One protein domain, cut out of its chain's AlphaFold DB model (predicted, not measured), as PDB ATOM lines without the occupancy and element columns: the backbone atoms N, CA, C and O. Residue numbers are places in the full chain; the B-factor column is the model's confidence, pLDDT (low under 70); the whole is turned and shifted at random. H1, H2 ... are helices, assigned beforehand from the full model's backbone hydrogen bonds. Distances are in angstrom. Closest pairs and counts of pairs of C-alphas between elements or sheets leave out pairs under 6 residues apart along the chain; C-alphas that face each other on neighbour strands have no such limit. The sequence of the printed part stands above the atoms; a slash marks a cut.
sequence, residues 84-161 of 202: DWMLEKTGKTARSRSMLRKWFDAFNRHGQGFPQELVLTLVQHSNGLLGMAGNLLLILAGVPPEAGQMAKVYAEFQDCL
ATOM      1  N   ASP A  84     -11.122  27.776 107.592       86.50
ATOM      2  CA  ASP A  84      -9.692  27.765 107.908       86.50
ATOM      3  C   ASP A  84      -9.364  28.783 109.005       86.50
ATOM      4  O   ASP A  84      -8.808  28.422 110.040       86.50
ATOM      5  N   TRP A  85      -9.814  30.031 108.847       84.56
ATOM      6  CA  TRP A  85      -9.596  31.090 109.833       84.56
ATOM      7  C   TRP A  85     -10.329  30.829 111.161       84.56
ATOM      8  O   TRP A  85      -9.788  31.064 112.243       84.56
ATOM      9  N   MET A  86     -11.563  30.314 111.113       86.75
ATOM     10  CA  MET A  86     -12.354  30.041 112.320       86.75
ATOM     11  C   MET A  86     -11.809  28.872 113.149       86.75
ATOM     12  O   MET A  86     -11.971  28.865 114.378       86.75
ATOM     13  N   LEU A  87     -11.194  27.885 112.490       89.38
ATOM     14  CA  LEU A  87     -10.638  26.677 113.100       89.38
ATOM     15  C   LEU A  87      -9.146  26.810 113.444       89.38
ATOM     16  O   LEU A  87      -8.654  26.050 114.284       89.38
ATOM     17  N   GLU A  88      -8.446  27.795 112.880       89.19
ATOM     18  CA  GLU A  88      -7.043  28.069 113.180       89.19
ATOM     19  C   GLU A  88      -6.821  28.368 114.674       89.19
ATOM     20  O   GLU A  88      -7.539  29.138 115.321       89.19
ATOM     21  N   LYS A  89      -5.777  27.758 115.248       88.75
ATOM     22  CA  LYS A  89      -5.307  28.048 116.607       88.75
ATOM     23  C   LYS A  89      -4.115  28.996 116.527       88.75
ATOM     24  O   LYS A  89      -2.994  28.566 116.293       88.75
ATOM     25  N   THR A  90      -4.345  30.273 116.814       77.38
ATOM     26  CA  THR A  90      -3.305  31.316 116.756       77.38
ATOM     27  C   THR A  90      -2.260  31.239 117.877       77.38
ATOM     28  O   THR A  90      -1.182  31.818 117.767       77.38
ATOM     29  N   GLY A  91      -2.545  30.535 118.976       81.25
ATOM     30  CA  GLY A  91      -1.619  30.393 120.103       81.25
ATOM     31  C   GLY A  91      -0.813  29.088 120.075       81.25
ATOM     32  O   GLY A  91      -1.299  28.048 119.637       81.25
ATOM     33  N   LYS A  92       0.405  29.126 120.630       81.25
ATOM     34  CA  LYS A  92       1.324  27.968 120.707       81.25
ATOM     35  C   LYS A  92       1.141  27.091 121.952       81.25
ATOM     36  O   LYS A  92       1.845  26.103 122.125       81.25
ATOM     37  N   THR A  93       0.234  27.457 122.856       86.12
ATOM     38  CA  THR A  93       0.025  26.726 124.118       86.12
ATOM     39  C   THR A  93      -1.087  25.686 123.986       86.12
ATOM     40  O   THR A  93      -2.002  25.851 123.178       86.12
ATOM     41  N   ALA A  94      -1.096  24.670 124.854       78.25
ATOM     42  CA  ALA A  94      -2.186  23.687 124.937       78.25
ATOM     43  C   ALA A  94      -3.557  24.310 125.299       78.25
ATOM     44  O   ALA A  94      -4.616  23.723 125.055       78.25
ATOM     45  N   ARG A  95      -3.561  25.526 125.867       80.81
ATOM     46  CA  ARG A  95      -4.781  26.295 126.165       80.81
ATOM     47  C   ARG A  95      -5.292  27.108 124.981       80.81
ATOM     48  O   ARG A  95      -6.388  27.651 125.065       80.81
ATOM     49  N   SER A  96      -4.551  27.172 123.881       85.94
ATOM     50  CA  SER A  96      -4.974  27.912 122.693       85.94
ATOM     51  C   SER A  96      -6.252  27.299 122.128       85.94
ATOM     52  O   SER A  96      -6.406  26.075 122.041       85.94
ATOM     53  N   ARG A  97      -7.204  28.164 121.795       85.81
ATOM     54  CA  ARG A  97      -8.508  27.806 121.239       85.81
ATOM     55  C   ARG A  97      -8.660  28.515 119.906       85.81
ATOM     56  O   ARG A  97      -8.239  29.667 119.784       85.81
ATOM     57  N   SER A  98      -9.257  27.823 118.944       91.12
ATOM     58  CA  SER A  98      -9.707  28.442 117.704       91.12
ATOM     59  C   SER A  98     -10.844  29.425 117.980       91.12
ATOM     60  O   SER A  98     -11.433  29.394 119.067       91.12
ATOM     61  N   MET A  99     -11.152  30.310 117.030       87.06
ATOM     62  CA  MET A  99     -12.236  31.283 117.206       87.06
ATOM     63  C   MET A  99     -13.571  30.578 117.464       87.06
ATOM     64  O   MET A  99     -14.251  30.891 118.442       87.06
ATOM     65  N   LEU A 100     -13.869  29.536 116.683       86.50
ATOM     66  CA  LEU A 100     -15.078  28.734 116.855       86.50
ATOM     67  C   LEU A 100     -15.145  28.096 118.248       86.50
ATOM     68  O   LEU A 100     -16.186  28.107 118.902       86.50
ATOM     69  N   ARG A 101     -14.013  27.586 118.755       87.50
ATOM     70  CA  ARG A 101     -13.979  26.998 120.095       87.50
ATOM     71  C   ARG A 101     -14.141  28.050 121.192       87.50
ATOM     72  O   ARG A 101     -14.769  27.752 122.200       87.50
ATOM     73  N   LYS A 102     -13.634  29.274 121.009       85.44
ATOM     74  CA  LYS A 102     -13.878  30.383 121.949       85.44
ATOM     75  C   LYS A 102     -15.358  30.744 122.008       85.44
ATOM     76  O   LYS A 102     -15.861  30.949 123.107       85.44
ATOM     77  N   TRP A 103     -16.039  30.799 120.863       83.81
ATOM     78  CA  TRP A 103     -17.483  31.033 120.810       83.81
ATOM     79  C   TRP A 103     -18.255  29.908 121.486       83.81
ATOM     80  O   TRP A 103     -19.100  30.191 122.323       83.81
ATOM     81  N   PHE A 104     -17.896  28.650 121.227       84.00
ATOM     82  CA  PHE A 104     -18.481  27.504 121.924       84.00
ATOM     83  C   PHE A 104     -18.239  27.550 123.442       84.00
ATOM     84  O   PHE A 104     -19.146  27.312 124.231       84.00
ATOM     85  N   ASP A 105     -17.028  27.897 123.880       81.94
ATOM     86  CA  ASP A 105     -16.708  28.009 125.305       81.94
ATOM     87  C   ASP A 105     -17.421  29.215 125.957       81.94
ATOM     88  O   ASP A 105     -17.744  29.167 127.140       81.94
ATOM     89  N   ALA A 106     -17.636  30.322 125.232       75.94
ATOM     90  CA  ALA A 106     -18.432  31.462 125.701       75.94
ATOM     91  C   ALA A 106     -19.913  31.086 125.799       75.94
ATOM     92  O   ALA A 106     -20.537  31.307 126.833       75.94
ATOM     93  N   PHE A 107     -20.429  30.421 124.769       67.38
ATOM     94  CA  PHE A 107     -21.760  29.841 124.753       67.38
ATOM     95  C   PHE A 107     -21.981  28.925 125.960       67.38
ATOM     96  O   PHE A 107     -22.896  29.163 126.734       67.38
ATOM     97  N   ASN A 108     -21.092  27.960 126.209       71.94
ATOM     98  CA  ASN A 108     -21.201  27.067 127.366       71.94
ATOM     99  C   ASN A 108     -21.106  27.805 128.707       71.94
ATOM    100  O   ASN A 108     -21.737  27.394 129.676       71.94
ATOM    101  N   ARG A 109     -20.325  28.892 128.784       66.75
ATOM    102  CA  ARG A 109     -20.217  29.723 129.995       66.75
ATOM    103  C   ARG A 109     -21.507  30.485 130.295       66.75
ATOM    104  O   ARG A 109     -21.879  30.580 131.458       66.75
ATOM    105  N   HIS A 110     -22.196  30.978 129.269       59.03
ATOM    106  CA  HIS A 110     -23.538  31.564 129.393       59.03
ATOM    107  C   HIS A 110     -24.654  30.498 129.386       59.03
ATOM    108  O   HIS A 110     -25.805  30.787 129.701       59.03
ATOM    109  N   GLY A 111     -24.299  29.249 129.082       53.44
ATOM    110  CA  GLY A 111     -25.156  28.077 128.951       53.44
ATOM    111  C   GLY A 111     -25.618  27.450 130.264       53.44
ATOM    112  O   GLY A 111     -26.226  26.388 130.223       53.44
ATOM    113  N   GLN A 112     -25.457  28.105 131.420       54.94
ATOM    114  CA  GLN A 112     -26.216  27.726 132.627       54.94
ATOM    115  C   GLN A 112     -27.725  28.060 132.512       54.94
ATOM    116  O   GLN A 112     -28.398  28.278 133.515       54.94
ATOM    117  N   GLY A 113     -28.261  28.111 131.286       53.56
ATOM    118  CA  GLY A 113     -29.644  28.476 130.985       53.56
ATOM    119  C   GLY A 113     -30.019  28.509 129.495       53.56
ATOM    120  O   GLY A 113     -31.209  28.549 129.203       53.56
ATOM    121  N   PHE A 114     -29.069  28.470 128.546       55.06
ATOM    122  CA  PHE A 114     -29.411  28.390 127.117       55.06
ATOM    123  C   PHE A 114     -29.589  26.923 126.679       55.06
ATOM    124  O   PHE A 114     -28.623  26.161 126.765       55.06
ATOM    125  N   PRO A 115     -30.777  26.508 126.196       67.75
ATOM    126  CA  PRO A 115     -31.023  25.134 125.765       67.75
ATOM    127  C   PRO A 115     -30.119  24.762 124.583       67.75
ATOM    128  O   PRO A 115     -30.150  25.418 123.537       67.75
ATOM    129  N   GLN A 116     -29.311  23.710 124.729       69.69
ATOM    130  CA  GLN A 116     -28.433  23.185 123.673       69.69
ATOM    131  C   GLN A 116     -29.220  22.859 122.392       69.69
ATOM    132  O   GLN A 116     -28.720  23.002 121.274       69.69
ATOM    133  N   GLU A 117     -30.480  22.481 122.566       72.88
ATOM    134  CA  GLU A 117     -31.461  22.187 121.534       72.88
ATOM    135  C   GLU A 117     -31.670  23.374 120.592       72.88
ATOM    136  O   GLU A 117     -31.786  23.172 119.387       72.88
ATOM    137  N   LEU A 118     -31.656  24.614 121.096       72.75
ATOM    138  CA  LEU A 118     -31.827  25.809 120.265       72.75
ATOM    139  C   LEU A 118     -30.617  26.060 119.363       72.75
ATOM    140  O   LEU A 118     -30.790  26.459 118.215       72.75
ATOM    141  N   VAL A 119     -29.398  25.789 119.840       73.31
ATOM    142  CA  VAL A 119     -28.190  25.917 119.005       73.31
ATOM    143  C   VAL A 119     -28.155  24.840 117.939       73.31
ATOM    144  O   VAL A 119     -27.872  25.139 116.781       73.31
ATOM    145  N   LEU A 120     -28.473  23.599 118.309       81.19
ATOM    146  CA  LEU A 120     -28.565  22.513 117.342       81.19
ATOM    147  C   LEU A 120     -29.617  22.837 116.275       81.19
ATOM    148  O   LEU A 120     -29.336  22.710 115.088       81.19
ATOM    149  N   THR A 121     -30.771  23.355 116.699       81.12
ATOM    150  CA  THR A 121     -31.845  23.809 115.809       81.12
ATOM    151  C   THR A 121     -31.355  24.924 114.882       81.12
ATOM    152  O   THR A 121     -31.552  24.843 113.674       81.12
ATOM    153  N   LEU A 122     -30.647  25.935 115.400       83.06
ATOM    154  CA  LEU A 122     -30.080  27.022 114.594       83.06
ATOM    155  C   LEU A 122     -29.099  26.507 113.530       83.06
ATOM    156  O   LEU A 122     -29.187  26.901 112.368       83.06
ATOM    157  N   VAL A 123     -28.184  25.610 113.910       85.44
ATOM    158  CA  VAL A 123     -27.219  25.001 112.980       85.44
ATOM    159  C   VAL A 123     -27.946  24.179 111.916       85.44
ATOM    160  O   VAL A 123     -27.662  24.327 110.729       85.44
ATOM    161  N   GLN A 124     -28.932  23.377 112.317       88.19
ATOM    162  CA  GLN A 124     -29.753  22.598 111.393       88.19
ATOM    163  C   GLN A 124     -30.509  23.499 110.405       88.19
ATOM    164  O   GLN A 124     -30.485  23.248 109.201       88.19
ATOM    165  N   HIS A 125     -31.110  24.599 110.868       85.69
ATOM    166  CA  HIS A 125     -31.754  25.589 109.996       85.69
ATOM    167  C   HIS A 125     -30.773  26.273 109.043       85.69
ATOM    168  O   HIS A 125     -31.096  26.441 107.866       85.69
ATOM    169  N   SER A 126     -29.565  26.597 109.505       88.94
ATOM    170  CA  SER A 126     -28.504  27.126 108.644       88.94
ATOM    171  C   SER A 126     -28.130  26.140 107.532       88.94
ATOM    172  O   SER A 126     -27.984  26.536 106.377       88.94
ATOM    173  N   ASN A 127     -28.031  24.846 107.842       89.56
ATOM    174  CA  ASN A 127     -27.758  23.814 106.841       89.56
ATOM    175  C   ASN A 127     -28.920  23.655 105.850       89.56
ATOM    176  O   ASN A 127     -28.695  23.515 104.649       89.56
ATOM    177  N   GLY A 128     -30.165  23.749 106.325       88.62
ATOM    178  CA  GLY A 128     -31.349  23.771 105.462       88.62
ATOM    179  C   GLY A 128     -31.339  24.941 104.470       88.62
ATOM    180  O   GLY A 128     -31.630  24.752 103.289       88.62
ATOM    181  N   LEU A 129     -30.935  26.136 104.920       89.56
ATOM    182  CA  LEU A 129     -30.759  27.312 104.058       89.56
ATOM    183  C   LEU A 129     -29.681  27.087 102.990       89.56
ATOM    184  O   LEU A 129     -29.910  27.397 101.821       89.56
ATOM    185  N   LEU A 130     -28.539  26.494 103.360       87.88
ATOM    186  CA  LEU A 130     -27.492  26.114 102.402       87.88
ATOM    187  C   LEU A 130     -27.999  25.095 101.377       87.88
ATOM    188  O   LEU A 130     -27.679  25.200 100.195       87.88
ATOM    189  N   GLY A 131     -28.843  24.157 101.805       89.81
ATOM    190  CA  GLY A 131     -29.543  23.239 100.915       89.81
ATOM    191  C   GLY A 131     -30.388  23.959  99.864       89.81
ATOM    192  O   GLY A 131     -30.257  23.709  98.662       89.81
ATOM    193  N   MET A 132     -31.229  24.900 100.300       88.69
ATOM    194  CA  MET A 132     -32.060  25.700  99.395       88.69
ATOM    195  C   MET A 132     -31.218  26.534  98.425       88.69
ATOM    196  O   MET A 132     -31.540  26.596  97.238       88.69
ATOM    197  N   ALA A 133     -30.113  27.117  98.895       91.00
ATOM    198  CA  ALA A 133     -29.166  27.826  98.040       91.00
ATOM    199  C   ALA A 133     -28.514  26.892  97.003       91.00
ATOM    200  O   ALA A 133     -28.422  27.249  95.830       91.00
ATOM    201  N   GLY A 134     -28.129  25.675  97.400       91.31
ATOM    202  CA  GLY A 134     -27.615  24.650  96.489       91.31
ATOM    203  C   GLY A 134     -28.627  24.269  95.407       91.31
ATOM    204  O   GLY A 134     -28.292  24.257  94.226       91.31
ATOM    205  N   ASN A 135     -29.890  24.051  95.786       91.12
ATOM    206  CA  ASN A 135     -30.980  23.819  94.833       91.12
ATOM    207  C   ASN A 135     -31.136  24.983  93.839       91.12
ATOM    208  O   ASN A 135     -31.249  24.749  92.636       91.12
ATOM    209  N   LEU A 136     -31.106  26.232  94.317       92.94
ATOM    210  CA  LEU A 136     -31.175  27.415  93.455       92.94
ATOM    211  C   LEU A 136     -29.997  27.469  92.472       92.94
ATOM    212  O   LEU A 136     -30.202  27.736  91.291       92.94
ATOM    213  N   LEU A 137     -28.776  27.173  92.924       92.69
ATOM    214  CA  LEU A 137     -27.596  27.139  92.058       92.69
ATOM    215  C   LEU A 137     -27.710  26.075  90.960       92.69
ATOM    216  O   LEU A 137     -27.338  26.350  89.822       92.69
ATOM    217  N   LEU A 138     -28.259  24.895  91.264       92.38
ATOM    218  CA  LEU A 138     -28.502  23.863  90.249       92.38
ATOM    219  C   LEU A 138     -29.510  24.319  89.190       92.38
ATOM    220  O   LEU A 138     -29.279  24.092  88.003       92.38
ATOM    221  N   ILE A 139     -30.578  25.012  89.603       92.12
ATOM    222  CA  ILE A 139     -31.555  25.611  88.681       92.12
ATOM    223  C   ILE A 139     -30.864  26.636  87.775       92.12
ATOM    224  O   ILE A 139     -31.012  26.578  86.556       92.12
ATOM    225  N   LEU A 140     -30.075  27.542  88.356       92.75
ATOM    226  CA  LEU A 140     -29.342  28.568  87.606       92.75
ATOM    227  C   LEU A 140     -28.302  27.965  86.648       92.75
ATOM    228  O   LEU A 140     -28.049  28.529  85.586       92.75
ATOM    229  N   ALA A 141     -27.726  26.814  86.996       94.12
ATOM    230  CA  ALA A 141     -26.779  26.078  86.162       94.12
ATOM    231  C   ALA A 141     -27.449  25.183  85.098       94.12
ATOM    232  O   ALA A 141     -26.745  24.531  84.327       94.12
ATOM    233  N   GLY A 142     -28.786  25.116  85.054       92.38
ATOM    234  CA  GLY A 142     -29.523  24.249  84.127       92.38
ATOM    235  C   GLY A 142     -29.355  22.754  84.413       92.38
ATOM    236  O   GLY A 142     -29.547  21.933  83.517       92.38
ATOM    237  N   VAL A 143     -28.973  22.385  85.640       92.50
ATOM    238  CA  VAL A 143     -28.834  20.982  86.037       92.50
ATOM    239  C   VAL A 143     -30.230  20.406  86.300       92.50
ATOM    240  O   VAL A 143     -30.954  20.930  87.150       92.50
ATOM    241  N   PRO A 144     -30.621  19.325  85.603       88.38
ATOM    242  CA  PRO A 144     -31.939  18.728  85.768       88.38
ATOM    243  C   PRO A 144     -32.104  18.111  87.171       88.38
ATOM    244  O   PRO A 144     -31.154  17.511  87.691       88.38
ATOM    245  N   PRO A 145     -33.288  18.217  87.805       81.31
ATOM    246  CA  PRO A 145     -33.535  17.672  89.144       81.31
ATOM    247  C   PRO A 145     -33.337  16.148  89.219       81.31
ATOM    248  O   PRO A 145     -32.956  15.629  90.271       81.31
ATOM    249  N   GLU A 146     -33.504  15.430  88.106       85.81
ATOM    250  CA  GLU A 146     -33.282  13.986  87.969       85.81
ATOM    251  C   GLU A 146     -31.821  13.583  88.222       85.81
ATOM    252  O   GLU A 146     -31.548  12.438  88.583       85.81
ATOM    253  N   ALA A 147     -30.872  14.520  88.098       86.69
ATOM    254  CA  ALA A 147     -29.477  14.285  88.468       86.69
ATOM    255  C   ALA A 147     -29.312  14.010  89.975       86.69
ATOM    256  O   ALA A 147     -28.291  13.458  90.398       86.69
ATOM    257  N   GLY A 148     -30.301  14.403  90.792       87.25
ATOM    258  CA  GLY A 148     -30.404  14.043  92.203       87.25
ATOM    259  C   GLY A 148     -29.230  14.514  93.062       87.25
ATOM    260  O   GLY A 148     -28.981  13.930  94.114       87.25
ATOM    261  N   GLN A 149     -28.479  15.534  92.629       88.81
ATOM    262  CA  GLN A 149     -27.262  15.973  93.320       88.81
ATOM    263  C   GLN A 149     -27.562  16.425  94.755       88.81
ATOM    264  O   GLN A 149     -26.982  15.886  95.696       88.81
ATOM    265  N   MET A 150     -28.535  17.323  94.939       90.38
ATOM    266  CA  MET A 150     -28.957  17.746  96.280       90.38
ATOM    267  C   MET A 150     -29.682  16.640  97.049       90.38
ATOM    268  O   MET A 150     -29.528  16.552  98.260       90.38
ATOM    269  N   ALA A 151     -30.410  15.747  96.367       89.44
ATOM    270  CA  ALA A 151     -31.068  14.613  97.018       89.44
ATOM    271  C   ALA A 151     -30.059  13.673  97.703       89.44
ATOM    272  O   ALA A 151     -30.314  13.205  98.810       89.44
ATOM    273  N   LYS A 152     -28.891  13.445  97.084       90.75
ATOM    274  CA  LYS A 152     -27.791  12.683  97.698       90.75
ATOM    275  C   LYS A 152     -27.243  13.382  98.940       90.75
ATOM    276  O   LYS A 152     -27.104  12.735  99.970       90.75
ATOM    277  N   VAL A 153     -27.002  14.694  98.859       88.62
ATOM    278  CA  VAL A 153     -26.520  15.499  99.995       88.62
ATOM    279  C   VAL A 153     -27.525  15.461 101.150       88.62
ATOM    280  O   VAL A 153     -27.149  15.213 102.288       88.62
ATOM    281  N   TYR A 154     -28.817  15.635 100.872       90.69
ATOM    282  CA  TYR A 154     -29.845  15.571 101.911       90.69
ATOM    283  C   TYR A 154     -29.960  14.191 102.558       90.69
ATOM    284  O   TYR A 154     -30.177  14.110 103.763       90.69
ATOM    285  N   ALA A 155     -29.809  13.118 101.778       90.00
ATOM    286  CA  ALA A 155     -29.822  11.759 102.305       90.00
ATOM    287  C   ALA A 155     -28.590  11.463 103.177       90.00
ATOM    288  O   ALA A 155     -28.712  10.800 104.202       90.00
ATOM    289  N   GLU A 156     -27.414  11.957 102.784       93.38
ATOM    290  CA  GLU A 156     -26.166  11.760 103.526       93.38
ATOM    291  C   GLU A 156     -26.145  12.536 104.851       93.38
ATOM    292  O   GLU A 156     -25.720  11.993 105.869       93.38
ATOM    293  N   PHE A 157     -26.655  13.771 104.855       91.19
ATOM    294  CA  PHE A 157     -26.607  14.690 106.000       91.19
ATOM    295  C   PHE A 157     -27.975  14.912 106.659       91.19
ATOM    296  O   PHE A 157     -28.240  15.986 107.203       91.19
ATOM    297  N   GLN A 158     -28.869  13.922 106.603       88.44
ATOM    298  CA  GLN A 158     -30.248  14.051 107.088       88.44
ATOM    299  C   GLN A 158     -30.331  14.475 108.568       88.44
ATOM    300  O   GLN A 158     -31.229  15.219 108.952       88.44
ATOM    301  N   ASP A 159     -29.392  14.024 109.398       86.69
ATOM    302  CA  ASP A 159     -29.287  14.342 110.829       86.69
ATOM    303  C   ASP A 159     -28.838  15.789 111.112       86.69
ATOM    304  O   ASP A 159     -29.079  16.334 112.194       86.69
ATOM    305  N   CYS A 160     -28.218  16.428 110.122       88.50
ATOM    306  CA  CYS A 160     -27.720  17.796 110.180       88.50
ATOM    307  C   CYS A 160     -28.715  18.818 109.615       88.50
ATOM    308  O   CYS A 160     -28.411  20.012 109.600       88.50
ATOM    309  N   LEU A 161     -29.876  18.371 109.139       88.12
ATOM    310  CA  LEU A 161     -30.929  19.208 108.572       88.12
ATOM    311  C   LEU A 161     -32.060  19.436 109.582       88.12
ATOM    312  O   LEU A 161     -32.151  18.717 110.580       88.12
TER     313      LEU A 161
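Overview. This is residues 84 to 161 of the 202 residues of an uncharacterized protein of Pseudomonas benzenivorans (UniProt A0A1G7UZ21). The model is an open V of helices: the long H3 makes one arm, the shorter H2 the other, and the two arms are joined at the point of the V by the link of residues 111 to 115 without touching each other. H4 folds back beside H3 as a helical hairpin, and the very short H1 sits at the foot of H2, at the end away from H3. The printed part has 78 residues with four named helices, H1, H2, H3 and H4 in that order along the chain, and no named strand; the class is all helix. The whole is only just extended, close to loose, with a radius of gyration of the C-alphas of 17.5 A, and its elongated outline spans 49 by 32 by 19 A.

Along the chain. H1 holds residues 84 to 87, 5.4 A from first to last C-alpha, and begins at C-alpha 84 at (-9.692, 27.765, 107.908). H2 holds residues 99 to 110 and is 16.6 A long. H3, the longest helix, holds residues 116 to 140 and runs 36.5 A, from C-alpha 116 at (-28.433, 23.185, 123.673) to C-alpha 140 at (-29.342, 28.568, 87.606). H4 holds residues 149 to 156, is 11.1 A long and ends at C-alpha 156 at (-26.166, 11.760, 103.526).

Arrangement. H1 touches H2, which meets it with residues 99 to 101 alone; the closest C-alphas are those of Met 86 and Met 99, 5.0 A apart. H2 and H3 are apart, although they follow each other in the chain. H3 touches H4 with residues 131 to 135 alone, and the closest C-alphas are those of Asn 135 and Met 150, 6.6 A apart. These two helices form a hairpin, running opposite ways at a shallow tilt of 22 degrees. H1 is apart from H3 and from H4, and H2 is apart from H4. In H2, H3 and H4 every O i to N i+4 pair is within hydrogen-bond range; H1, with 4 residues, is too short for such a pair, and its one O i to N i+3 pair is within range.

Size, cuts and confidence. The two C-alphas farthest apart are those of Thr 93 and Glu 146, at 50.8 A, while the C-alphas of Asp 84 and Leu 161, the first and last printed, are 22.9 A apart. The printed part has no cut. The link from H1 to H2 is long, with 11 residues; that from H2 to H3 is tight, with 5, and that from H3 to H4 is short, with 8. Residues 109 to 115, of which 109 and 110 belong to H2, stand free. The mean pLDDT of the printed part is 83.6, and it is under 70 at residue 107 and at residues 109 to 116.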